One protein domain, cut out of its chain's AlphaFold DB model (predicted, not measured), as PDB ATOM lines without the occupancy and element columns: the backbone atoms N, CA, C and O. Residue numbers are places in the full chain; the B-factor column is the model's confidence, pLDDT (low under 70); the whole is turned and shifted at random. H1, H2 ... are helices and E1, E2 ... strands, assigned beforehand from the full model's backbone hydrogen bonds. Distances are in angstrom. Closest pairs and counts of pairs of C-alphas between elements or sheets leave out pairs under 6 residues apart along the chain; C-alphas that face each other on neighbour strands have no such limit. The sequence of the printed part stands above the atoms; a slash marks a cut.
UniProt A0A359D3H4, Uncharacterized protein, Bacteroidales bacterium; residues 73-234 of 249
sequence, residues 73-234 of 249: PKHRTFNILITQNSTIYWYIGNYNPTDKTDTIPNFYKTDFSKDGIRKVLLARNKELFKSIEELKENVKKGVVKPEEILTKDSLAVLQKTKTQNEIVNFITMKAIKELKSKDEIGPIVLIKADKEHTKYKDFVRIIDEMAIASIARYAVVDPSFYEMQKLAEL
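AT A GLANCE: This is residues 73 to 234 of the 249 residues of an uncharacterized protein of Bacteroidales bacterium (UniProt A0A359D3H4). A strongly twisted sheet of five strands has H1 and H5 over one face and H6 slantwise over the other; from this body a long arm sticks out, made of H2 and H4 side by side and running opposite ways, with H3 at its far end. The arm makes the length of the elongated whole, which spans 60 by 34 by 26 A. The printed part has 162 residues, with six named helices and five named strands in the order E1 E2 E3 H1 H2 H3 H4 E4 H5 E5 H6. The sheet is mixed, in the order E3 E2 E1 E4 E5, and the class is mixed, helices and strands. The whole is loose, with a radius of gyration of the C-alphas of 19.4 A.

HOW THE PARTS SIT: E1, residues 77 to 82, and E2, residues 88 to 92, are antiparallel neighbours and form a hairpin; N 81 and O 89 are 2.7 A apart, within hydrogen-bond range. E2 forms a second hairpin with E3, residues 108 to 110, where N 110 and O 88 are 2.8 A apart; E1, E2 and E3 are a meander, each strand the antiparallel neighbour of the one before. H1, residues 117 to 124, is on the sheet at a height of 9.9 A, over E1 and only just over E2, on which 3 of its 8 C-alphas fall; it runs along the strands, at 2 degrees to E1 on the local plane. H2, residues 126 to 140, is not on the sheet and is about perpendicular to H1, at 88 degrees. H3, residues 152 to 161, is apart from H2. H4, residues 164 to 182, is close to H3 but not clearly touching, the closest C-alphas being those of Leu 158 and Ile 167, 6.4 A apart. H2 and H4 touch, closest at the C-alphas of Ile 132 and Ile 176, 6.4 A apart, at a shallow tilt of 21 degrees, opposite ways. E4, residues 188 to 193, is parallel to its neighbour E1, with N 80 and O 190 2.8 A apart. H5, residues 200 to 212, is on the same face as H1 at a height of 9.5 A, over E4 and only just over E1, on which 3 of its 13 C-alphas fall. With residues 209 to 212 alone H5 touches H1, the same way, at a shallow tilt of 34.7 degrees, only just short of steep; the closest C-alphas are those of Arg 118 and Glu 209, 5.8 A apart. E5, residues 217 to 221, is parallel to its neighbour E4, with N 191 and O 219 2.9 A apart; E4, H5 and E5 are a strand-helix-strand unit, two parallel neighbour strands with a helix between, and its crossover is right-handed. H6, residues 225 to 234, is on the opposite face at a height of 10.1 A, only just slantwise to the strands, at 57 degrees to E1 on the local plane. Every O i to N i+4 pair is within hydrogen-bond range in H1, H2, H4, H5 and H6; in H3 5 of 6 are.

IN THESE COORDINATES: E1 begins at C-alpha 77, (-57.814, 10.517, -8.222), and is 16.1 A long; E4 is 16.0 A long. H2 is 20.8 A long, H5 18.6 A. H4, the longest helix, runs 27.5 A from C-alpha 164 at (-22.640, 18.543, 7.855). H6 ends at C-alpha 234, (-58.955, -6.326, -21.098).

THE WHOLE: The two C-alphas farthest apart, those of Lys 100 and Lys 160, are 62.1 A apart. The printed part has no cut; the links E2 to E3 and H2 to H3 are long. The mean pLDDT of the printed part is 81.0, and it is under 70 at residues 100 to 102, 142 to 162 and 164 to 165.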
ATOM      1  N   PRO A  73     -61.229  14.443  -4.555       72.88
ATOM      2  CA  PRO A  73     -61.632  15.106  -5.782       72.88
ATOM      3  C   PRO A  73     -61.400  14.174  -6.973       72.88
ATOM      4  O   PRO A  73     -60.261  13.807  -7.259       72.88
ATOM      5  N   LYS A  74     -62.479  13.813  -7.686       78.62
ATOM      6  CA  LYS A  74     -62.461  12.838  -8.795       78.62
ATOM      7  C   LYS A  74     -61.370  13.152  -9.830       78.62
ATOM      8  O   LYS A  74     -60.672  12.253 -10.278       78.62
ATOM      9  N   HIS A  75     -61.160  14.428 -10.156       82.69
ATOM     10  CA  HIS A  75     -60.146  14.863 -11.127       82.69
ATOM     11  C   HIS A  75     -58.696  14.586 -10.688       82.69
ATOM     12  O   HIS A  75     -57.805  14.488 -11.531       82.69
ATOM     13  N   ARG A  76     -58.458  14.474  -9.376       84.44
ATOM     14  CA  ARG A  76     -57.139  14.263  -8.770       84.44
ATOM     15  C   ARG A  76     -56.876  12.790  -8.457       84.44
ATOM     16  O   ARG A  76     -55.733  12.423  -8.201       84.44
ATOM     17  N   THR A  77     -57.914  11.955  -8.475       87.88
ATOM     18  CA  THR A  77     -57.814  10.517  -8.222       87.88
ATOM     19  C   THR A  77     -57.213   9.806  -9.428       87.88
ATOM     20  O   THR A  77     -57.816   9.755 -10.500       87.88
ATOM     21  N   PHE A  78     -56.025   9.238  -9.243       91.75
ATOM     22  CA  PHE A  78     -55.321   8.438 -10.235       91.75
ATOM     23  C   PHE A  78     -55.298   6.982  -9.772       91.75
ATOM     24  O   PHE A  78     -54.604   6.643  -8.816       91.75
ATOM     25  N   ASN A  79     -56.076   6.119 -10.420       92.00
ATOM     26  CA  ASN A  79     -56.146   4.707 -10.061       92.00
ATOM     27  C   ASN A  79     -55.127   3.923 -10.872       92.00
ATOM     28  O   ASN A  79     -55.068   4.050 -12.094       92.00
ATOM     29  N   ILE A  80     -54.374   3.077 -10.182       93.19
ATOM     30  CA  ILE A  80     -53.415   2.150 -10.761       93.19
ATOM     31  C   ILE A  80     -53.863   0.744 -10.394       93.19
ATOM     32  O   ILE A  80     -53.935   0.401  -9.219       93.19
ATOM     33  N   LEU A  81     -54.130  -0.062 -11.409       91.44
ATOM     34  CA  LEU A  81     -54.511  -1.457 -11.311       91.44
ATOM     35  C   LEU A  81     -53.339  -2.327 -11.753       91.44
ATOM     36  O   LEU A  81     -52.873  -2.234 -12.893       91.44
ATOM     37  N   ILE A  82     -52.861  -3.171 -10.846       90.25
ATOM     38  CA  ILE A  82     -51.768  -4.107 -11.117       90.25
ATOM     39  C   ILE A  82     -52.360  -5.467 -11.471       90.25
ATOM     40  O   ILE A  82     -53.272  -5.947 -10.804       90.25
ATOM     41  N   THR A  83     -51.830  -6.091 -12.520       86.94
ATOM     42  CA  THR A  83     -52.261  -7.418 -12.980       86.94
ATOM     43  C   THR A  83     -51.139  -8.451 -12.835       86.94
ATOM     44  O   THR A  83     -49.970  -8.096 -12.675       86.94
ATOM     45  N   GLN A  84     -51.484  -9.738 -12.936       82.75
ATOM     46  CA  GLN A  84     -50.561 -10.880 -12.794       82.75
ATOM     47  C   GLN A  84     -49.344 -10.830 -13.737       82.75
ATOM     48  O   GLN A  84     -48.247 -11.268 -13.380       82.75
ATOM     49  N   ASN A  85     -49.528 -10.278 -14.939       82.50
ATOM     50  CA  ASN A  85     -48.524 -10.272 -16.008       82.50
ATOM     51  C   ASN A  85     -47.551  -9.085 -15.915       82.50
ATOM     52  O   ASN A  85     -46.959  -8.693 -16.918       82.50
ATOM     53  N   SER A  86     -47.420  -8.472 -14.731       84.06
ATOM     54  CA  SER A  86     -46.648  -7.238 -14.514       84.06
ATOM     55  C   SER A  86     -47.073  -6.086 -15.440       84.06
ATOM     56  O   SER A  86     -46.309  -5.149 -15.678       84.06
ATOM     57  N   THR A  87     -48.299  -6.144 -15.967       88.25
ATOM     58  CA  THR A  87     -48.926  -5.065 -16.726       88.25
ATOM     59  C   THR A  87     -49.726  -4.172 -15.795       88.25
ATOM     60  O   THR A  87     -50.379  -4.638 -14.857       88.25
ATOM     61  N   ILE A  88     -49.674  -2.875 -16.064       91.25
ATOM     62  CA  ILE A  88     -50.379  -1.861 -15.295       91.25
ATOM     63  C   ILE A  88     -51.508  -1.326 -16.163       91.25
ATOM     64  O   ILE A  88     -51.291  -0.966 -17.318       91.25
ATOM     65  N   TYR A  89     -52.701  -1.238 -15.597       92.50
ATOM     66  CA  TYR A  89     -53.782  -0.448 -16.162       92.50
ATOM     67  C   TYR A  89     -54.018   0.754 -15.269       92.50
ATOM     68  O   TYR A  89     -53.994   0.636 -14.049       92.50
ATOM     69  N   TRP A  90     -54.244   1.922 -15.849       93.12
ATOM     70  CA  TRP A  90     -54.564   3.107 -15.067       93.12
ATOM     71  C   TRP A  90     -55.713   3.882 -15.684       93.12
ATOM     72  O   TRP A  90     -55.963   3.822 -16.890       93.12
ATOM     73  N   TYR A  91     -56.417   4.613 -14.828       92.25
ATOM     74  CA  TYR A  91     -57.502   5.502 -15.215       92.25
ATOM     75  C   TYR A  91     -57.662   6.622 -14.177       92.25
ATOM     76  O   TYR A  91     -57.118   6.564 -13.071       92.25
ATOM     77  N   ILE A  92     -58.402   7.668 -14.536       89.88
ATOM     78  CA  ILE A  92     -58.620   8.847 -13.686       89.88
ATOM     79  C   ILE A  92     -60.079   8.899 -13.256       89.88
ATOM     80  O   ILE A  92     -60.966   8.580 -14.045       89.88
ATOM     81  N   GLY A  93     -60.324   9.337 -12.023       86.56
ATOM     82  CA  GLY A  93     -61.669   9.431 -11.466       86.56
ATOM     83  C   GLY A  93     -62.108   8.151 -10.783       86.56
ATOM     84  O   GLY A  93     -61.305   7.462 -10.162       86.56
ATOM     85  N   ASN A  94     -63.396   7.852 -10.867       82.50
ATOM     86  CA  ASN A  94     -63.981   6.657 -10.280       82.50
ATOM     87  C   ASN A  94     -64.548   5.786 -11.396       82.50
ATOM     88  O   ASN A  94     -65.027   6.302 -12.404       82.50
ATOM     89  N   TYR A  95     -64.508   4.473 -11.203       81.19
ATOM     90  CA  TYR A  95     -65.140   3.522 -12.105       81.19
ATOM     91  C   TYR A  95     -66.337   2.881 -11.405       81.19
ATOM     92  O   TYR A  95     -66.171   2.032 -10.532       81.19
ATOM     93  N   ASN A  96     -67.542   3.313 -11.774       78.56
ATOM     94  CA  ASN A  96     -68.786   2.684 -11.350       78.56
ATOM     95  C   ASN A  96     -69.768   2.657 -12.535       78.56
ATOM     96  O   ASN A  96     -70.420   3.664 -12.795       78.56
ATOM     97  N   PRO A  97     -69.876   1.533 -13.264       71.19
ATOM     98  CA  PRO A  97     -70.734   1.444 -14.447       71.19
ATOM     99  C   PRO A  97     -72.236   1.496 -14.116       71.19
ATOM    100  O   PRO A  97     -73.051   1.696 -15.012       71.19
ATOM    101  N   THR A  98     -72.611   1.328 -12.845       72.56
ATOM    102  CA  THR A  98     -74.008   1.359 -12.383       72.56
ATOM    103  C   THR A  98     -74.492   2.783 -12.105       72.56
ATOM    104  O   THR A  98     -75.693   3.054 -12.146       72.56
ATOM    105  N   ASP A  99     -73.571   3.714 -11.850       72.00
ATOM    106  CA  ASP A  99     -73.903   5.109 -11.591       72.00
ATOM    107  C   ASP A  99     -73.965   5.897 -12.908       72.00
ATOM    108  O   ASP A  99     -72.951   6.211 -13.525       72.00
ATOM    109  N   LYS A 100     -75.184   6.237 -13.345       62.31
ATOM    110  CA  LYS A 100     -75.432   6.995 -14.586       62.31
ATOM    111  C   LYS A 100     -74.897   8.430 -14.543       62.31
ATOM    112  O   LYS A 100     -74.920   9.109 -15.566       62.31
ATOM    113  N   THR A 101     -74.474   8.915 -13.373       63.34
ATOM    114  CA  THR A 101     -73.948  10.276 -13.208       63.34
ATOM    115  C   THR A 101     -72.460  10.395 -13.533       63.34
ATOM    116  O   THR A 101     -71.983  11.506 -13.767       63.34
ATOM    117  N   ASP A 102     -71.734   9.276 -13.592       66.75
ATOM    118  CA  ASP A 102     -70.299   9.253 -13.838       66.75
ATOM    119  C   ASP A 102     -69.976   8.830 -15.273       66.75
ATOM    120  O   ASP A 102     -70.456   7.824 -15.791       66.75
ATOM    121  N   THR A 103     -69.115   9.604 -15.938       71.19
ATOM    122  CA  THR A 103     -68.574   9.221 -17.244       71.19
ATOM    123  C   THR A 103     -67.638   8.034 -17.065       71.19
ATOM    124  O   THR A 103     -66.695   8.120 -16.274       71.19
ATOM    125  N   ILE A 104     -67.853   6.960 -17.824       78.00
ATOM    126  CA  ILE A 104     -66.995   5.773 -17.793       78.00
ATOM    127  C   ILE A 104     -65.580   6.169 -18.252       78.00
ATOM    128  O   ILE A 104     -65.414   6.597 -19.397       78.00
ATOM    129  N   PRO A 105     -64.551   6.059 -17.392       83.44
ATOM    130  CA  PRO A 105     -63.192   6.415 -17.766       83.44
ATOM    131  C   PRO A 105     -62.575   5.374 -18.709       83.44
ATOM    132  O   PRO A 105     -62.816   4.171 -18.591       83.44
ATOM    133  N   ASN A 106     -61.709   5.838 -19.610       86.31
ATOM    134  CA  ASN A 106     -60.890   4.958 -20.442       86.31
ATOM    135  C   ASN A 106     -59.725   4.379 -19.630       86.31
ATOM    136  O   ASN A 106     -59.056   5.098 -18.884       86.31
ATOM    137  N   PHE A 107     -59.467   3.088 -19.827       89.75
ATOM    138  CA  PHE A 107     -58.352   2.375 -19.214       89.75
ATOM    139  C   PHE A 107     -57.166   2.389 -20.166       89.75
ATOM    140  O   PHE A 107     -57.276   1.977 -21.320       89.75
ATOM    141  N   TYR A 108     -56.019   2.826 -19.664       91.38
ATOM    142  CA  TYR A 108     -54.783   2.869 -20.428       91.38
ATOM    143  C   TYR A 108     -53.829   1.800 -19.918       91.38
ATOM    144  O   TYR A 108     -53.602   1.678 -18.714       91.38
ATOM    145  N   LYS A 109     -53.263   1.029 -20.846       92.62
ATOM    146  CA  LYS A 109     -52.273  -0.008 -20.553       92.62
ATOM    147  C   LYS A 109     -50.870   0.591 -20.533       92.62
ATOM    148  O   LYS A 109     -50.488   1.299 -21.461       92.62
ATOM    149  N   THR A 110     -50.091   0.266 -19.508       92.12
ATOM    150  CA  THR A 110     -48.671   0.618 -19.379       92.12
ATOM    151  C   THR A 110     -47.874  -0.517 -18.746       92.12
ATOM    152  O   THR A 110     -48.414  -1.548 -18.338       92.12
ATOM    153  N   ASP A 111     -46.568  -0.308 -18.636       91.56
ATOM    154  CA  ASP A 111     -45.623  -1.214 -17.999       91.56
ATOM    155  C   ASP A 111     -44.694  -0.466 -17.021       91.56
ATOM    156  O   ASP A 111     -44.852   0.732 -16.754       91.56
ATOM    157  N   PHE A 112     -43.723  -1.202 -16.480       88.62
ATOM    158  CA  PHE A 112     -42.658  -0.703 -15.606       88.62
ATOM    159  C   PHE A 112     -41.412  -0.230 -16.372       88.62
ATOM    160  O   PHE A 112     -40.345  -0.075 -15.779       88.62
ATOM    161  N   SER A 113     -41.495  -0.065 -17.694       87.88
ATOM    162  CA  SER A 113     -40.365   0.438 -18.471       87.88
ATOM    163  C   SER A 113     -40.105   1.915 -18.151       87.88
ATOM    164  O   SER A 113     -40.930   2.610 -17.550       87.88
ATOM    165  N   LYS A 114     -38.947   2.426 -18.583       79.56
ATOM    166  CA  LYS A 114     -38.562   3.831 -18.374       79.56
ATOM    167  C   LYS A 114     -39.580   4.816 -18.976       79.56
ATOM    168  O   LYS A 114     -39.769   5.894 -18.416       79.56
ATOM    169  N   ASP A 115     -40.246   4.417 -20.059       82.88
ATOM    170  CA  ASP A 115     -41.271   5.197 -20.764       82.88
ATOM    171  C   ASP A 115     -42.711   4.821 -20.374       82.88
ATOM    172  O   ASP A 115     -43.661   5.416 -20.887       82.88
ATOM    173  N   GLY A 116     -42.878   3.867 -19.456       88.94
ATOM    174  CA  GLY A 116     -44.165   3.373 -18.982       88.94
ATOM    175  C   GLY A 116     -44.791   4.266 -17.910       88.94
ATOM    176  O   GLY A 116     -44.937   5.483 -18.068       88.94
ATOM    177  N   ILE A 117     -45.163   3.658 -16.779       91.50
ATOM    178  CA  ILE A 117     -45.903   4.339 -15.704       91.50
ATOM    179  C   ILE A 117     -45.173   5.579 -15.165       91.50
ATOM    180  O   ILE A 117     -45.812   6.575 -14.820       91.50
ATOM    181  N   ARG A 118     -43.833   5.574 -15.177       92.25
ATOM    182  CA  ARG A 118     -43.001   6.703 -14.739       92.25
ATOM    183  C   ARG A 118     -43.337   7.992 -15.476       92.25
ATOM    184  O   ARG A 118     -43.508   9.036 -14.852       92.25
ATOM    185  N   LYS A 119     -43.437   7.925 -16.804       92.81
ATOM    186  CA  LYS A 119     -43.697   9.091 -17.653       92.81
ATOM    187  C   LYS A 119     -45.062   9.696 -17.346       92.81
ATOM    188  O   LYS A 119     -45.190  10.915 -17.269       92.81
ATOM    189  N   VAL A 120     -46.059   8.843 -17.113       92.75
ATOM    190  CA  VAL A 120     -47.420   9.259 -16.754       92.75
ATOM    191  C   VAL A 120     -47.438   9.943 -15.385       92.75
ATOM    192  O   VAL A 120     -48.009  11.026 -15.251       92.75
ATOM    193  N   LEU A 121     -46.766   9.361 -14.387       92.06
ATOM    194  CA  LEU A 121     -46.671   9.932 -13.040       92.06
ATOM    195  C   LEU A 121     -45.932  11.279 -13.033       92.06
ATOM    196  O   LEU A 121     -46.401  12.229 -12.410       92.06
ATOM    197  N   LEU A 122     -44.821  11.394 -13.768       92.06
ATOM    198  CA  LEU A 122     -44.072  12.648 -13.907       92.06
ATOM    199  C   LEU A 122     -44.886  13.733 -14.616       92.06
ATOM    200  O   LEU A 122     -44.894  14.879 -14.175       92.06
ATOM    201  N   ALA A 123     -45.596  13.378 -15.689       91.19
ATOM    202  CA  ALA A 123     -46.449  14.322 -16.405       91.19
ATOM    203  C   ALA A 123     -47.562  14.878 -15.504       91.19
ATOM    204  O   ALA A 123     -47.894  16.058 -15.588       91.19
ATOM    205  N   ARG A 124     -48.110  14.037 -14.619       88.81
ATOM    206  CA  ARG A 124     -49.163  14.417 -13.667       88.81
ATOM    207  C   ARG A 124     -48.650  15.238 -12.491       88.81
ATOM    208  O   ARG A 124     -49.368  16.108 -12.020       88.81
ATOM    209  N   ASN A 125     -47.432  14.973 -12.027       90.69
ATOM    210  CA  ASN A 125     -46.845  15.618 -10.854       90.69
ATOM    211  C   ASN A 125     -45.784  16.675 -11.211       90.69
ATOM    212  O   ASN A 125     -44.857  16.922 -10.440       90.69
ATOM    213  N   LYS A 126     -45.883  17.274 -12.404       90.06
ATOM    214  CA  LYS A 126     -44.841  18.141 -12.972       90.06
ATOM    215  C   LYS A 126     -44.501  19.334 -12.076       90.06
ATOM    216  O   LYS A 126     -43.328  19.669 -11.934       90.06
ATOM    217  N   GLU A 127     -45.511  19.970 -11.490       87.25
ATOM    218  CA  GLU A 127     -45.340  21.177 -10.673       87.25
ATOM    219  C   GLU A 127     -44.570  20.884  -9.388       87.25
ATOM    220  O   GLU A 127     -43.508  21.460  -9.157       87.25
ATOM    221  N   LEU A 128     -45.045  19.921  -8.594       86.19
ATOM    222  CA  LEU A 128     -44.366  19.513  -7.369       86.19
ATOM    223  C   LEU A 128     -42.977  18.930  -7.656       86.19
ATOM    224  O   LEU A 128     -42.028  19.217  -6.927       86.19
ATOM    225  N   PHE A 129     -42.832  18.145  -8.727       88.50
ATOM    226  CA  PHE A 129     -41.537  17.601  -9.123       88.50
ATOM    227  C   PHE A 129     -40.526  18.715  -9.419       88.50
ATOM    228  O   PHE A 129     -39.419  18.677  -8.881       88.50
ATOM    229  N   LYS A 130     -40.924  19.740 -10.185       90.00
ATOM    230  CA  LYS A 130     -40.077  20.899 -10.494       90.00
ATOM    231  C   LYS A 130     -39.675  21.658  -9.228       90.00
ATOM    232  O   LYS A 130     -38.494  21.932  -9.047       90.00
ATOM    233  N   SER A 131     -40.620  21.934  -8.328       85.88
ATOM    234  CA  SER A 131     -40.337  22.630  -7.062       85.88
ATOM    235  C   SER A 131     -39.372  21.846  -6.168       85.88
ATOM    236  O   SER A 131     -38.486  22.419  -5.537       85.88
ATOM    237  N   ILE A 132     -39.505  20.516  -6.122       86.19
ATOM    238  CA  ILE A 132     -38.586  19.644  -5.377       86.19
ATOM    239  C   ILE A 132     -37.201  19.609  -6.031       86.19
ATOM    240  O   ILE A 132     -36.194  19.556  -5.324       86.19
ATOM    241  N   GLU A 133     -37.132  19.588  -7.358       88.00
ATOM    242  CA  GLU A 133     -35.874  19.589  -8.104       88.00
ATOM    243  C   GLU A 133     -35.118  20.905  -7.922       88.00
ATOM    244  O   GLU A 133     -33.947  20.884  -7.545       88.00
ATOM    245  N   GLU A 134     -35.811  22.036  -8.049       87.00
ATOM    246  CA  GLU A 134     -35.268  23.367  -7.782       87.00
ATOM    247  C   GLU A 134     -34.775  23.495  -6.336       87.00
ATOM    248  O   GLU A 134     -33.656  23.946  -6.096       87.00
ATOM    249  N   LEU A 135     -35.547  23.003  -5.360       83.06
ATOM    250  CA  LEU A 135     -35.115  22.976  -3.964       83.06
ATOM    251  C   LEU A 135     -33.836  22.150  -3.782       83.06
ATOM    252  O   LEU A 135     -32.896  22.597  -3.124       83.06
ATOM    253  N   LYS A 136     -33.763  20.956  -4.383       83.06
ATOM    254  CA  LYS A 136     -32.560  20.108  -4.326       83.06
ATOM    255  C   LYS A 136     -31.360  20.788  -4.978       83.06
ATOM    256  O   LYS A 136     -30.249  20.660  -4.464       83.06
ATOM    257  N   GLU A 137     -31.551  21.484  -6.094       85.00
ATOM    258  CA  GLU A 137     -30.486  22.254  -6.733       85.00
ATOM    259  C   GLU A 137     -30.014  23.411  -5.860       85.00
ATOM    260  O   GLU A 137     -28.811  23.585  -5.681       85.00
ATOM    261  N   ASN A 138     -30.937  24.175  -5.284       79.75
ATOM    262  CA  ASN A 138     -30.603  25.341  -4.475       79.75
ATOM    263  C   ASN A 138     -29.900  24.949  -3.167       79.75
ATOM    264  O   ASN A 138     -28.983  25.647  -2.728       79.75
ATOM    265  N   VAL A 139     -30.248  23.792  -2.592       76.25
ATOM    266  CA  VAL A 139     -29.508  23.198  -1.471       76.25
ATOM    267  C   VAL A 139     -28.100  22.772  -1.900       76.25
ATOM    268  O   VAL A 139     -27.135  23.084  -1.206       76.25
ATOM    269  N   LYS A 140     -27.944  22.108  -3.056       76.62
ATOM    270  CA  LYS A 140     -26.619  21.713  -3.579       76.62
ATOM    271  C   LYS A 140     -25.722  22.913  -3.884       76.62
ATOM    272  O   LYS A 140     -24.527  22.853  -3.628       76.62
ATOM    273  N   LYS A 141     -26.298  23.987  -4.431       77.56
ATOM    274  CA  LYS A 141     -25.599  25.242  -4.751       77.56
ATOM    275  C   LYS A 141     -25.283  26.076  -3.498       77.56
ATOM    276  O   LYS A 141     -24.620  27.097  -3.618       77.56
ATOM    277  N   GLY A 142     -25.747  25.667  -2.310       66.81
ATOM    278  CA  GLY A 142     -25.499  26.366  -1.044       66.81
ATOM    279  C   GLY A 142     -26.233  27.704  -0.907       66.81
ATOM    280  O   GLY A 142     -25.893  28.496  -0.033       66.81
ATOM    281  N   VAL A 143     -27.224  27.965  -1.766       60.19
ATOM    282  CA  VAL A 143     -27.986  29.227  -1.799       60.19
ATOM    283  C   VAL A 143     -29.030  29.260  -0.682       60.19
ATOM    284  O   VAL A 143     -29.297  30.311  -0.107       60.19
ATOM    285  N   VAL A 144     -29.594  28.101  -0.336       61.12
ATOM    286  CA  VAL A 144     -30.584  27.978   0.739       61.12
ATOM    287  C   VAL A 144     -29.860  27.842   2.068       61.12
ATOM    288  O   VAL A 144     -29.212  26.826   2.340       61.12
ATOM    289  N   LYS A 145     -29.988  28.861   2.918       58.75
ATOM    290  CA  LYS A 145     -29.462  28.801   4.278       58.75
ATOM    291  C   LYS A 145     -30.355  27.874   5.116       58.75
ATOM    292  O   LYS A 145     -31.570  28.059   5.134       58.75
ATOM    293  N   PRO A 146     -29.778  26.915   5.865       55.38
ATOM    294  CA  PRO A 146     -30.503  26.052   6.806       55.38
ATOM    295  C   PRO A 146     -31.474  26.788   7.742       55.38
ATOM    296  O   PRO A 146     -32.488  26.229   8.158       55.38
ATOM    297  N   GLU A 147     -31.143  28.041   8.053       52.72
ATOM    298  CA  GLU A 147     -31.819  28.940   8.989       52.72
ATOM    299  C   GLU A 147     -33.207  29.419   8.536       52.72
ATOM    300  O   GLU A 147     -33.988  29.850   9.378       52.72
ATOM    301  N   GLU A 148     -33.549  29.311   7.247       55.31
ATOM    302  CA  GLU A 148     -34.892  29.651   6.740       55.31
ATOM    303  C   GLU A 148     -35.894  28.485   6.848       55.31
ATOM    304  O   GLU A 148     -37.100  28.697   6.775       55.31
ATOM    305  N   ILE A 149     -35.415  27.248   7.048       56.69
ATOM    306  CA  ILE A 149     -36.232  26.014   7.010       56.69
ATOM    307  C   ILE A 149     -36.416  25.394   8.408       56.69
ATOM    308  O   ILE A 149     -37.381  24.670   8.685       56.69
ATOM    309  N   LEU A 150     -35.488  25.648   9.330       57.91
ATOM    310  CA  LEU A 150     -35.574  25.182  10.710       57.91
ATOM    311  C   LEU A 150     -35.476  26.343  11.688       57.91
ATOM    312  O   LEU A 150     -34.691  27.268  11.509       57.91
ATOM    313  N   THR A 151     -36.242  26.243  12.775       60.19
ATOM    314  CA  THR A 151     -36.058  27.119  13.929       60.19
ATOM    315  C   THR A 151     -34.620  26.991  14.429       60.19
ATOM    316  O   THR A 151     -34.059  25.888  14.455       60.19
ATOM    317  N   LYS A 152     -34.021  28.121  14.821       57.28
ATOM    318  CA  LYS A 152     -32.615  28.210  15.256       57.28
ATOM    319  C   LYS A 152     -32.262  27.157  16.319       57.28
ATOM    320  O   LYS A 152     -31.193  26.553  16.252       57.28
ATOM    321  N   ASP A 153     -33.204  26.850  17.206       55.47
ATOM    322  CA  ASP A 153     -33.047  25.856  18.273       55.47
ATOM    323  C   ASP A 153     -32.874  24.423  17.744       55.47
ATOM    324  O   ASP A 153     -32.038  23.665  18.234       55.47
ATOM    325  N   SER A 154     -33.606  24.055  16.687       60.84
ATOM    326  CA  SER A 154     -33.513  22.723  16.075       60.84
ATOM    327  C   SER A 154     -32.191  22.534  15.321       60.84
ATOM    328  O   SER A 154     -31.630  21.439  15.304       60.84
ATOM    329  N   LEU A 155     -31.675  23.606  14.709       64.44
ATOM    330  CA  LEU A 155     -30.390  23.598  14.003       64.44
ATOM    331  C   LEU A 155     -29.216  23.433  14.965       64.44
ATOM    332  O   LEU A 155     -28.323  22.634  14.692       64.44
ATOM    333  N   ALA A 156     -29.248  24.120  16.110       60.06
ATOM    334  CA  ALA A 156     -28.192  24.045  17.115       60.06
ATOM    335  C   ALA A 156     -28.039  22.633  17.715       60.06
ATOM    336  O   ALA A 156     -26.925  22.192  18.000       60.06
ATOM    337  N   VAL A 157     -29.142  21.893  17.879       63.09
ATOM    338  CA  VAL A 157     -29.116  20.495  18.347       63.09
ATOM    339  C   VAL A 157     -28.524  19.563  17.284       63.09
ATOM    340  O   VAL A 157     -27.706  18.696  17.601       63.09
ATOM    341  N   LEU A 158     -28.888  19.758  16.014       59.72
ATOM    342  CA  LEU A 158     -28.410  18.936  14.898       59.72
ATOM    343  C   LEU A 158     -26.922  19.161  14.601       59.72
ATOM    344  O   LEU A 158     -26.204  18.196  14.352       59.72
ATOM    345  N   GLN A 159     -26.444  20.402  14.700       65.00
ATOM    346  CA  GLN A 159     -25.027  20.755  14.537       65.00
ATOM    347  C   GLN A 159     -24.117  20.110  15.588       65.00
ATOM    348  O   GLN A 159     -22.958  19.829  15.302       65.00
ATOM    349  N   LYS A 160     -24.635  19.836  16.792       64.19
ATOM    350  CA  LYS A 160     -23.880  19.176  17.871       64.19
ATOM    351  C   LYS A 160     -23.816  17.654  17.741       64.19
ATOM    352  O   LYS A 160     -22.984  17.033  18.391       64.19
ATOM    353  N   THR A 161     -24.713  17.047  16.964       59.53
ATOM    354  CA  THR A 161     -24.933  15.589  16.966       59.53
ATOM    355  C   THR A 161     -24.679  14.911  15.625       59.53
ATOM    356  O   THR A 161     -24.559  13.688  15.592       59.53
ATOM    357  N   LYS A 162     -24.603  15.661  14.520       68.56
ATOM    358  CA  LYS A 162     -24.534  15.106  13.163       68.56
ATOM    359  C   LYS A 162     -23.445  15.756  12.321       68.56
ATOM    360  O   LYS A 162     -23.036  16.888  12.558       68.56
ATOM    361  N   THR A 163     -23.009  15.039  11.291       72.50
ATOM    362  CA  THR A 163     -22.105  15.585  10.271       72.50
ATOM    363  C   THR A 163     -22.825  16.601   9.378       72.50
ATOM    364  O   THR A 163     -24.043  16.537   9.197       72.50
ATOM    365  N   GLN A 164     -22.078  17.513   8.745       69.94
ATOM    366  CA  GLN A 164     -22.640  18.543   7.855       69.94
ATOM    367  C   GLN A 164     -23.546  17.950   6.757       69.94
ATOM    368  O   GLN A 164     -24.621  18.480   6.479       69.94
ATOM    369  N   ASN A 165     -23.161  16.806   6.182       69.94
ATOM    370  CA  ASN A 165     -23.932  16.124   5.137       69.94
ATOM    371  C   ASN A 165     -25.272  15.573   5.655       69.94
ATOM    372  O   ASN A 165     -26.291  15.648   4.970       69.94
ATOM    373  N   GLU A 166     -25.295  15.034   6.873       72.94
ATOM    374  CA  GLU A 166     -26.517  14.510   7.492       72.94
ATOM    375  C   GLU A 166     -27.486  15.628   7.882       72.94
ATOM    376  O   GLU A 166     -28.701  15.455   7.775       72.94
ATOM    377  N   ILE A 167     -26.958  16.784   8.288       72.94
ATOM    378  CA  ILE A 167     -27.746  17.982   8.587       72.94
ATOM    379  C   ILE A 167     -28.412  18.501   7.310       72.94
ATOM    380  O   ILE A 167     -29.629  18.691   7.290       72.94
ATOM    381  N   VAL A 168     -27.648  18.650   6.223       72.81
ATOM    382  CA  VAL A 168     -28.167  19.081   4.914       72.81
ATOM    383  C   VAL A 168     -29.253  18.128   4.407       72.81
ATOM    384  O   VAL A 168     -30.325  18.578   3.993       72.81
ATOM    385  N   ASN A 169     -29.032  16.814   4.500       76.00
ATOM    386  CA  ASN A 169     -30.037  15.820   4.120       76.00
ATOM    387  C   ASN A 169     -31.314  15.943   4.960       76.00
ATOM    388  O   ASN A 169     -32.412  15.915   4.407       76.00
ATOM    389  N   PHE A 170     -31.184  16.128   6.274       76.44
ATOM    390  CA  PHE A 170     -32.324  16.283   7.173       76.44
ATOM    391  C   PHE A 170     -33.154  17.538   6.860       76.44
ATOM    392  O   PHE A 170     -34.378  17.459   6.761       76.44
ATOM    393  N   ILE A 171     -32.497  18.682   6.637       75.94
ATOM    394  CA  ILE A 171     -33.152  19.940   6.240       75.94
ATOM    395  C   ILE A 171     -33.910  19.752   4.925       75.94
ATOM    396  O   ILE A 171     -35.083  20.107   4.816       75.94
ATOM    397  N   THR A 172     -33.250  19.138   3.941       76.12
ATOM    398  CA  THR A 172     -33.827  18.880   2.618       76.12
ATOM    399  C   THR A 172     -35.056  17.982   2.720       76.12
ATOM    400  O   THR A 172     -36.085  18.271   2.114       76.12
ATOM    401  N   MET A 173     -34.984  16.910   3.515       77.31
ATOM    402  CA  MET A 173     -36.115  16.007   3.743       77.31
ATOM    403  C   MET A 173     -37.297  16.731   4.389       77.31
ATOM    404  O   MET A 173     -38.430  16.568   3.935       77.31
ATOM    405  N   LYS A 174     -37.040  17.576   5.392       78.88
ATOM    406  CA  LYS A 174     -38.082  18.364   6.054       78.88
ATOM    407  C   LYS A 174     -38.756  19.344   5.089       78.88
ATOM    408  O   LYS A 174     -39.981  19.375   5.019       78.88
ATOM    409  N   ALA A 175     -37.979  20.075   4.294       77.69
ATOM    410  CA  ALA A 175     -38.528  21.012   3.317       77.69
ATOM    411  C   ALA A 175     -39.353  20.300   2.231       77.69
ATOM    412  O   ALA A 175     -40.459  20.726   1.902       77.69
ATOM    413  N   ILE A 176     -38.867  19.160   1.724       81.81
ATOM    414  CA  ILE A 176     -39.621  18.325   0.775       81.81
ATOM    415  C   ILE A 176     -40.940  17.850   1.397       81.81
ATOM    416  O   ILE A 176     -41.964  17.831   0.717       81.81
ATOM    417  N   LYS A 177     -40.946  17.476   2.680       81.44
ATOM    418  CA  LYS A 177     -42.160  17.053   3.386       81.44
ATOM    419  C   LYS A 177     -43.185  18.177   3.499       81.44
ATOM    420  O   LYS A 177     -44.368  17.937   3.268       81.44
ATOM    421  N   GLU A 178     -42.751  19.393   3.811       80.06
ATOM    422  CA  GLU A 178     -43.640  20.559   3.869       80.06
ATOM    423  C   GLU A 178     -44.238  20.890   2.498       80.06
ATOM    424  O   GLU A 178     -45.445  21.121   2.406       80.06
ATOM    425  N   LEU A 179     -43.434  20.824   1.431       81.69
ATOM    426  CA  LEU A 179     -43.915  20.980   0.054       81.69
ATOM    427  C   LEU A 179     -44.956  19.915  -0.307       81.69
ATOM    428  O   LEU A 179     -46.009  20.239  -0.844       81.69
ATOM    429  N   LYS A 180     -44.699  18.650   0.039       81.88
ATOM    430  CA  LYS A 180     -45.635  17.539  -0.195       81.88
ATOM    431  C   LYS A 180     -46.927  17.652   0.614       81.88
ATOM    432  O   LYS A 180     -47.976  17.228   0.140       81.88
ATOM    433  N   SER A 181     -46.866  18.196   1.828       78.62
ATOM    434  CA  SER A 181     -48.045  18.378   2.683       78.62
ATOM    435  C   SER A 181     -48.973  19.473   2.146       78.62
ATOM    436  O   SER A 181     -50.189  19.289   2.094       78.62
ATOM    437  N   LYS A 182     -48.386  20.584   1.683       79.69
ATOM    438  CA  LYS A 182     -49.105  21.733   1.105       79.69
ATOM    439  C   LYS A 182     -49.581  21.503  -0.330       79.69
ATOM    440  O   LYS A 182     -50.307  22.332  -0.863       79.69
ATOM    441  N   ASP A 183     -49.174  20.405  -0.959       77.44
ATOM    442  CA  ASP A 183     -49.582  20.090  -2.319       77.44
ATOM    443  C   ASP A 183     -51.068  19.724  -2.387       77.44
ATOM    444  O   ASP A 183     -51.515  18.698  -1.852       77.44
ATOM    445  N   GLU A 184     -51.826  20.585  -3.061       78.19
ATOM    446  CA  GLU A 184     -53.241  20.401  -3.374       78.19
ATOM    447  C   GLU A 184     -53.482  20.092  -4.860       78.19
ATOM    448  O   GLU A 184     -54.608  19.763  -5.242       78.19
ATOM    449  N   ILE A 185     -52.442  20.142  -5.693       80.69
ATOM    450  CA  ILE A 185     -52.554  20.026  -7.152       80.69
ATOM    451  C   ILE A 185     -52.170  18.614  -7.607       80.69
ATOM    452  O   ILE A 185     -52.821  18.047  -8.490       80.69
ATOM    453  N   GLY A 186     -51.155  18.014  -6.980       81.69
ATOM    454  CA  GLY A 186     -50.638  16.701  -7.348       81.69
ATOM    455  C   GLY A 186     -51.656  15.557  -7.221       81.69
ATOM    456  O   GLY A 186     -52.600  15.614  -6.421       81.69
ATOM    457  N   PRO A 187     -51.482  14.477  -8.007       87.25
ATOM    458  CA  PRO A 187     -52.418  13.358  -8.038       87.25
ATOM    459  C   PRO A 187     -52.447  12.599  -6.703       87.25
ATOM    460  O   PRO A 187     -51.413  12.354  -6.081       87.25
ATOM    461  N   ILE A 188     -53.641  12.153  -6.300       87.88
ATOM    462  CA  ILE A 188     -53.798  11.122  -5.269       87.88
ATOM    463  C   ILE A 188     -53.794   9.773  -5.972       87.88
ATOM    464  O   ILE A 188     -54.730   9.450  -6.705       87.88
ATOM    465  N   VAL A 189     -52.748   8.987  -5.734       90.25
ATOM    466  CA  VAL A 189     -52.582   7.684  -6.377       90.25
ATOM    467  C   VAL A 189     -53.249   6.589  -5.545       90.25
ATOM    468  O   VAL A 189     -52.878   6.354  -4.397       90.25
ATOM    469  N   LEU A 190     -54.224   5.894  -6.121       89.50
ATOM    470  CA  LEU A 190     -54.827   4.704  -5.526       89.50
ATOM    471  C   LEU A 190     -54.193   3.470  -6.157       89.50
ATOM    472  O   LEU A 190     -54.410   3.195  -7.336       89.50
ATOM    473  N   ILE A 191     -53.403   2.739  -5.375       90.62
ATOM    474  CA  ILE A 191     -52.825   1.470  -5.807       90.62
ATOM    475  C   ILE A 191     -53.820   0.371  -5.480       90.62
ATOM    476  O   ILE A 191     -54.080   0.082  -4.311       90.62
ATOM    477  N   LYS A 192     -54.345  -0.237  -6.535       89.56
ATOM    478  CA  LYS A 192     -55.282  -1.345  -6.489       89.56
ATOM    479  C   LYS A 192     -54.596  -2.581  -7.039       89.56
ATOM    480  O   LYS A 192     -54.240  -2.656  -8.214       89.56
ATOM    481  N   ALA A 193     -54.363  -3.535  -6.156       85.94
ATOM    482  CA  ALA A 193     -53.729  -4.796  -6.482       85.94
ATOM    483  C   ALA A 193     -54.617  -5.918  -5.965       85.94
ATOM    484  O   ALA A 193     -55.077  -5.871  -4.825       85.94
ATOM    485  N   ASP A 194     -54.844  -6.916  -6.806       80.19
ATOM    486  CA  ASP A 194     -55.484  -8.142  -6.360       80.19
ATOM    487  C   ASP A 194     -54.499  -8.929  -5.485       80.19
ATOM    488  O   ASP A 194     -53.382  -9.234  -5.922       80.19
ATOM    489  N   LYS A 195     -54.896  -9.224  -4.245       72.69
ATOM    490  CA  LYS A 195     -54.054  -9.884  -3.238       72.69
ATOM    491  C   LYS A 195     -53.693 -11.313  -3.631       72.69
ATOM    492  O   LYS A 195     -52.625 -11.779  -3.250       72.69
ATOM    493  N   GLU A 196     -54.547 -11.991  -4.392       73.12
ATOM    494  CA  GLU A 196     -54.351 -13.403  -4.747       73.12
ATOM    495  C   GLU A 196     -53.437 -13.584  -5.961       73.12
ATOM    496  O   GLU A 196     -52.878 -14.653  -6.209       73.12
ATOM    497  N   HIS A 197     -53.293 -12.526  -6.749       74.25
ATOM    498  CA  HIS A 197     -52.827 -12.618  -8.124       74.25
ATOM    499  C   HIS A 197     -51.655 -11.667  -8.406       74.25
ATOM    500  O   HIS A 197     -50.825 -11.915  -9.284       74.25
ATOM    501  N   THR A 198     -51.510 -10.594  -7.633       81.56
ATOM    502  CA  THR A 198     -50.434  -9.622  -7.836       81.56
ATOM    503  C   THR A 198     -49.156 -10.044  -7.121       81.56
ATOM    504  O   THR A 198     -49.140 -10.312  -5.920       81.56
ATOM    505  N   LYS A 199     -48.026 -10.020  -7.835       88.00
ATOM    506  CA  LYS A 199     -46.711 -10.255  -7.230       88.00
ATOM    507  C   LYS A 199     -46.310  -9.063  -6.362       88.00
ATOM    508  O   LYS A 199     -46.297  -7.928  -6.833       88.00
ATOM    509  N   TYR A 200     -45.838  -9.329  -5.141       87.38
ATOM    510  CA  TYR A 200     -45.297  -8.293  -4.248       87.38
ATOM    511  C   TYR A 200     -44.196  -7.449  -4.915       87.38
ATOM    512  O   TYR A 200     -44.132  -6.236  -4.735       87.38
ATOM    513  N   LYS A 201     -43.375  -8.075  -5.767       89.38
ATOM    514  CA  LYS A 201     -42.344  -7.401  -6.568       89.38
ATOM    515  C   LYS A 201     -42.898  -6.245  -7.406       89.38
ATOM    516  O   LYS A 201     -42.251  -5.207  -7.503       89.38
ATOM    517  N   ASP A 202     -44.065  -6.421  -8.014       90.38
ATOM    518  CA  ASP A 202     -44.661  -5.397  -8.870       90.38
ATOM    519  C   ASP A 202     -45.248  -4.260  -8.033       90.38
ATOM    520  O   ASP A 202     -45.091  -3.097  -8.387       90.38
ATOM    521  N   PHE A 203     -45.798  -4.566  -6.856       88.44
ATOM    522  CA  PHE A 203     -46.216  -3.548  -5.895       88.44
ATOM    523  C   PHE A 203     -45.042  -2.671  -5.419       88.44
ATOM    524  O   PHE A 203     -45.134  -1.443  -5.467       88.44
ATOM    525  N   VAL A 204     -43.913  -3.282  -5.035       89.75
ATOM    526  CA  VAL A 204     -42.692  -2.549  -4.646       89.75
ATOM    527  C   VAL A 204     -42.191  -1.673  -5.790       89.75
ATOM    528  O   VAL A 204     -41.879  -0.506  -5.573       89.75
ATOM    529  N   ARG A 205     -42.199  -2.187  -7.026       91.62
ATOM    530  CA  ARG A 205     -41.822  -1.395  -8.200       91.62
ATOM    531  C   ARG A 205     -42.698  -0.158  -8.368       91.62
ATOM    532  O   ARG A 205     -42.166   0.898  -8.670       91.62
ATOM    533  N   ILE A 206     -44.013  -0.242  -8.144       91.44
ATOM    534  CA  ILE A 206     -44.878   0.950  -8.218       91.44
ATOM    535  C   ILE A 206     -44.508   1.963  -7.139       91.44
ATOM    536  O   ILE A 206     -44.464   3.158  -7.424       91.44
ATOM    537  N   ILE A 207     -44.200   1.508  -5.924       90.25
ATOM    538  CA  ILE A 207     -43.721   2.390  -4.854       90.25
ATOM    539  C   ILE A 207     -42.424   3.092  -5.261       90.25
ATOM    540  O   ILE A 207     -42.325   4.309  -5.101       90.25
ATOM    541  N   ASP A 208     -41.478   2.366  -5.854       90.12
ATOM    542  CA  ASP A 208     -40.235   2.946  -6.359       90.12
ATOM    543  C   ASP A 208     -40.500   3.974  -7.473       90.12
ATOM    544  O   ASP A 208     -39.955   5.081  -7.441       90.12
ATOM    545  N   GLU A 209     -41.392   3.670  -8.421       91.31
ATOM    546  CA  GLU A 209     -41.775   4.594  -9.497       91.31
ATOM    547  C   GLU A 209     -42.451   5.866  -8.965       91.31
ATOM    548  O   GLU A 209     -42.147   6.979  -9.406       91.31
ATOM    549  N   MET A 210     -43.320   5.733  -7.963       89.81
ATOM    550  CA  MET A 210     -43.935   6.870  -7.278       89.81
ATOM    551  C   MET A 210     -42.912   7.703  -6.501       89.81
ATOM    552  O   MET A 210     -43.004   8.933  -6.490       89.81
ATOM    553  N   ALA A 211     -41.938   7.056  -5.856       88.12
ATOM    554  CA  ALA A 211     -40.866   7.738  -5.139       88.12
ATOM    555  C   ALA A 211     -40.018   8.583  -6.097       88.12
ATOM    556  O   ALA A 211     -39.696   9.732  -5.782       88.12
ATOM    557  N   ILE A 212     -39.710   8.042  -7.280       89.19
ATOM    558  CA  ILE A 212     -38.992   8.750  -8.346       89.19
ATOM    559  C   ILE A 212     -39.814   9.941  -8.840       89.19
ATOM    560  O   ILE A 212     -39.297  11.056  -8.886       89.19
ATOM    561  N   ALA A 213     -41.103   9.745  -9.124       89.81
ATOM    562  CA  ALA A 213     -41.998  10.818  -9.556       89.81
ATOM    563  C   ALA A 213     -42.367  11.815  -8.438       89.81
ATOM    564  O   ALA A 213     -43.118  12.759  -8.673       89.81
ATOM    565  N   SER A 214     -41.827  11.639  -7.227       87.94
ATOM    566  CA  SER A 214     -42.081  12.474  -6.049       87.94
ATOM    567  C   SER A 214     -43.558  12.586  -5.666       87.94
ATOM    568  O   SER A 214     -43.963  13.595  -5.096       87.94
ATOM    569  N   ILE A 215     -44.353  11.542  -5.908       88.38
ATOM    570  CA  ILE A 215     -45.762  11.515  -5.502       88.38
ATOM    571  C   ILE A 215     -45.858  11.695  -3.979       88.38
ATOM    572  O   ILE A 215     -45.081  11.118  -3.206       88.38
ATOM    573  N   ALA A 216     -46.770  12.567  -3.552       82.44
ATOM    574  CA  ALA A 216     -46.956  12.913  -2.147       82.44
ATOM    575  C   ALA A 216     -47.979  12.008  -1.458       82.44
ATOM    576  O   ALA A 216     -47.752  11.561  -0.336       82.44
ATOM    577  N   ARG A 217     -49.099  11.736  -2.137       84.50
ATOM    578  CA  ARG A 217     -50.278  11.098  -1.553       84.50
ATOM    579  C   ARG A 217     -50.607   9.824  -2.309       84.50
ATOM    580  O   ARG A 217     -50.899   9.863  -3.505       84.50
ATOM    581  N   TYR A 218     -50.609   8.709  -1.594       87.25
ATOM    582  CA  TYR A 218     -51.100   7.451  -2.125       87.25
ATOM    583  C   TYR A 218     -51.883   6.676  -1.067       87.25
ATOM    584  O   TYR A 218     -51.696   6.872   0.134       87.25
ATOM    585  N   ALA A 219     -52.761   5.794  -1.523       85.94
ATOM    586  CA  ALA A 219     -53.442   4.829  -0.678       85.94
ATOM    587  C   ALA A 219     -53.485   3.475  -1.381       85.94
ATOM    588  O   ALA A 219     -53.593   3.401  -2.604       85.94
ATOM    589  N   VAL A 220     -53.396   2.408  -0.594       86.38
ATOM    590  CA  VAL A 220     -53.598   1.041  -1.076       86.38
ATOM    591  C   VAL A 220     -55.050   0.683  -0.811       86.38
ATOM    592  O   VAL A 220     -55.517   0.828   0.320       86.38
ATOM    593  N   VAL A 221     -55.765   0.276  -1.853       84.88
ATOM    594  CA  VAL A 221     -57.202  -0.010  -1.801       84.88
ATOM    595  C   VAL A 221     -57.461  -1.299  -2.566       84.88
ATOM    596  O   VAL A 221     -56.815  -1.557  -3.576       84.88
ATOM    597  N   ASP A 222     -58.413  -2.100  -2.106       83.94
ATOM    598  CA  ASP A 222     -58.809  -3.301  -2.834       83.94
ATOM    599  C   ASP A 222     -59.599  -2.916  -4.110       83.94
ATOM    600  O   ASP A 222     -60.407  -1.977  -4.072       83.94
ATOM    601  N   PRO A 223     -59.355  -3.573  -5.262       85.38
ATOM    602  CA  PRO A 223     -60.086  -3.291  -6.496       85.38
ATOM    603  C   PRO A 223     -61.572  -3.634  -6.343       85.38
ATOM    604  O   PRO A 223     -61.939  -4.642  -5.742       85.38
ATOM    605  N   SER A 224     -62.447  -2.799  -6.906       85.56
ATOM    606  CA  SER A 224     -63.884  -3.085  -6.920       85.56
ATOM    607  C   SER A 224     -64.226  -4.210  -7.900       85.56
ATOM    608  O   SER A 224     -63.506  -4.459  -8.869       85.56
ATOM    609  N   PHE A 225     -65.377  -4.853  -7.688       84.12
ATOM    610  CA  PHE A 225     -65.875  -5.916  -8.563       84.12
ATOM    611  C   PHE A 225     -65.926  -5.497 -10.040       84.12
ATOM    612  O   PHE A 225     -65.421  -6.205 -10.908       84.12
ATOM    613  N   TYR A 226     -66.463  -4.309 -10.325       85.94
ATOM    614  CA  TYR A 226     -66.563  -3.801 -11.691       85.94
ATOM    615  C   TYR A 226     -65.182  -3.563 -12.318       85.94
ATOM    616  O   TYR A 226     -64.983  -3.857 -13.495       85.94
ATOM    617  N   GLU A 227     -64.215  -3.043 -11.555       86.31
ATOM    618  CA  GLU A 227     -62.845  -2.864 -12.053       86.31
ATOM    619  C   GLU A 227     -62.198  -4.204 -12.386       86.31
ATOM    620  O   GLU A 227     -61.560  -4.328 -13.428       86.31
ATOM    621  N   MET A 228     -62.392  -5.214 -11.537       86.00
ATOM    622  CA  MET A 228     -61.886  -6.560 -11.795       86.00
ATOM    623  C   MET A 228     -62.547  -7.192 -13.023       86.00
ATOM    624  O   MET A 228     -61.848  -7.774 -13.848       86.00
ATOM    625  N   GLN A 229     -63.859  -7.016 -13.206       85.88
ATOM    626  CA  GLN A 229     -64.554  -7.439 -14.424       85.88
ATOM    627  C   GLN A 229     -63.966  -6.753 -15.661       85.88
ATOM    628  O   GLN A 229     -63.665  -7.415 -16.653       85.88
ATOM    629  N   LYS A 230     -63.721  -5.439 -15.590       85.81
ATOM    630  CA  LYS A 230     -63.135  -4.702 -16.711       85.81
ATOM    631  C   LYS A 230     -61.709  -5.147 -17.021       85.81
ATOM    632  O   LYS A 230     -61.326  -5.246 -18.183       85.81
ATOM    633  N   LEU A 231     -60.914  -5.425 -15.993       85.38
ATOM    634  CA  LEU A 231     -59.570  -5.971 -16.161       85.38
ATOM    635  C   LEU A 231     -59.599  -7.363 -16.787       85.38
ATOM    636  O   LEU A 231     -58.765  -7.645 -17.644       85.38
ATOM    637  N   ALA A 232     -60.546  -8.216 -16.393       85.06
ATOM    638  CA  ALA A 232     -60.726  -9.536 -16.982       85.06
ATOM    639  C   ALA A 232     -61.031  -9.432 -18.486       85.06
ATOM    640  O   ALA A 232     -60.339 -10.057 -19.287       85.06
ATOM    641  N   GLU A 233     -61.946  -8.535 -18.884       85.06
ATOM    642  CA  GLU A 233     -62.218  -8.230 -20.300       85.06
ATOM    643  C   GLU A 233     -60.958  -7.776 -21.056       85.06
ATOM    644  O   GLU A 233     -60.691  -8.242 -22.160       85.06
ATOM    645  N   LEU A 234     -60.163  -6.878 -20.465       83.56
ATOM    646  CA  LEU A 234     -58.955  -6.326 -21.098       83.56
ATOM    647  C   LEU A 234     -57.789  -7.323 -21.166       83.56
ATOM    648  O   LEU A 234     -56.881  -7.156 -21.979       83.56
TER     649      LEU A 234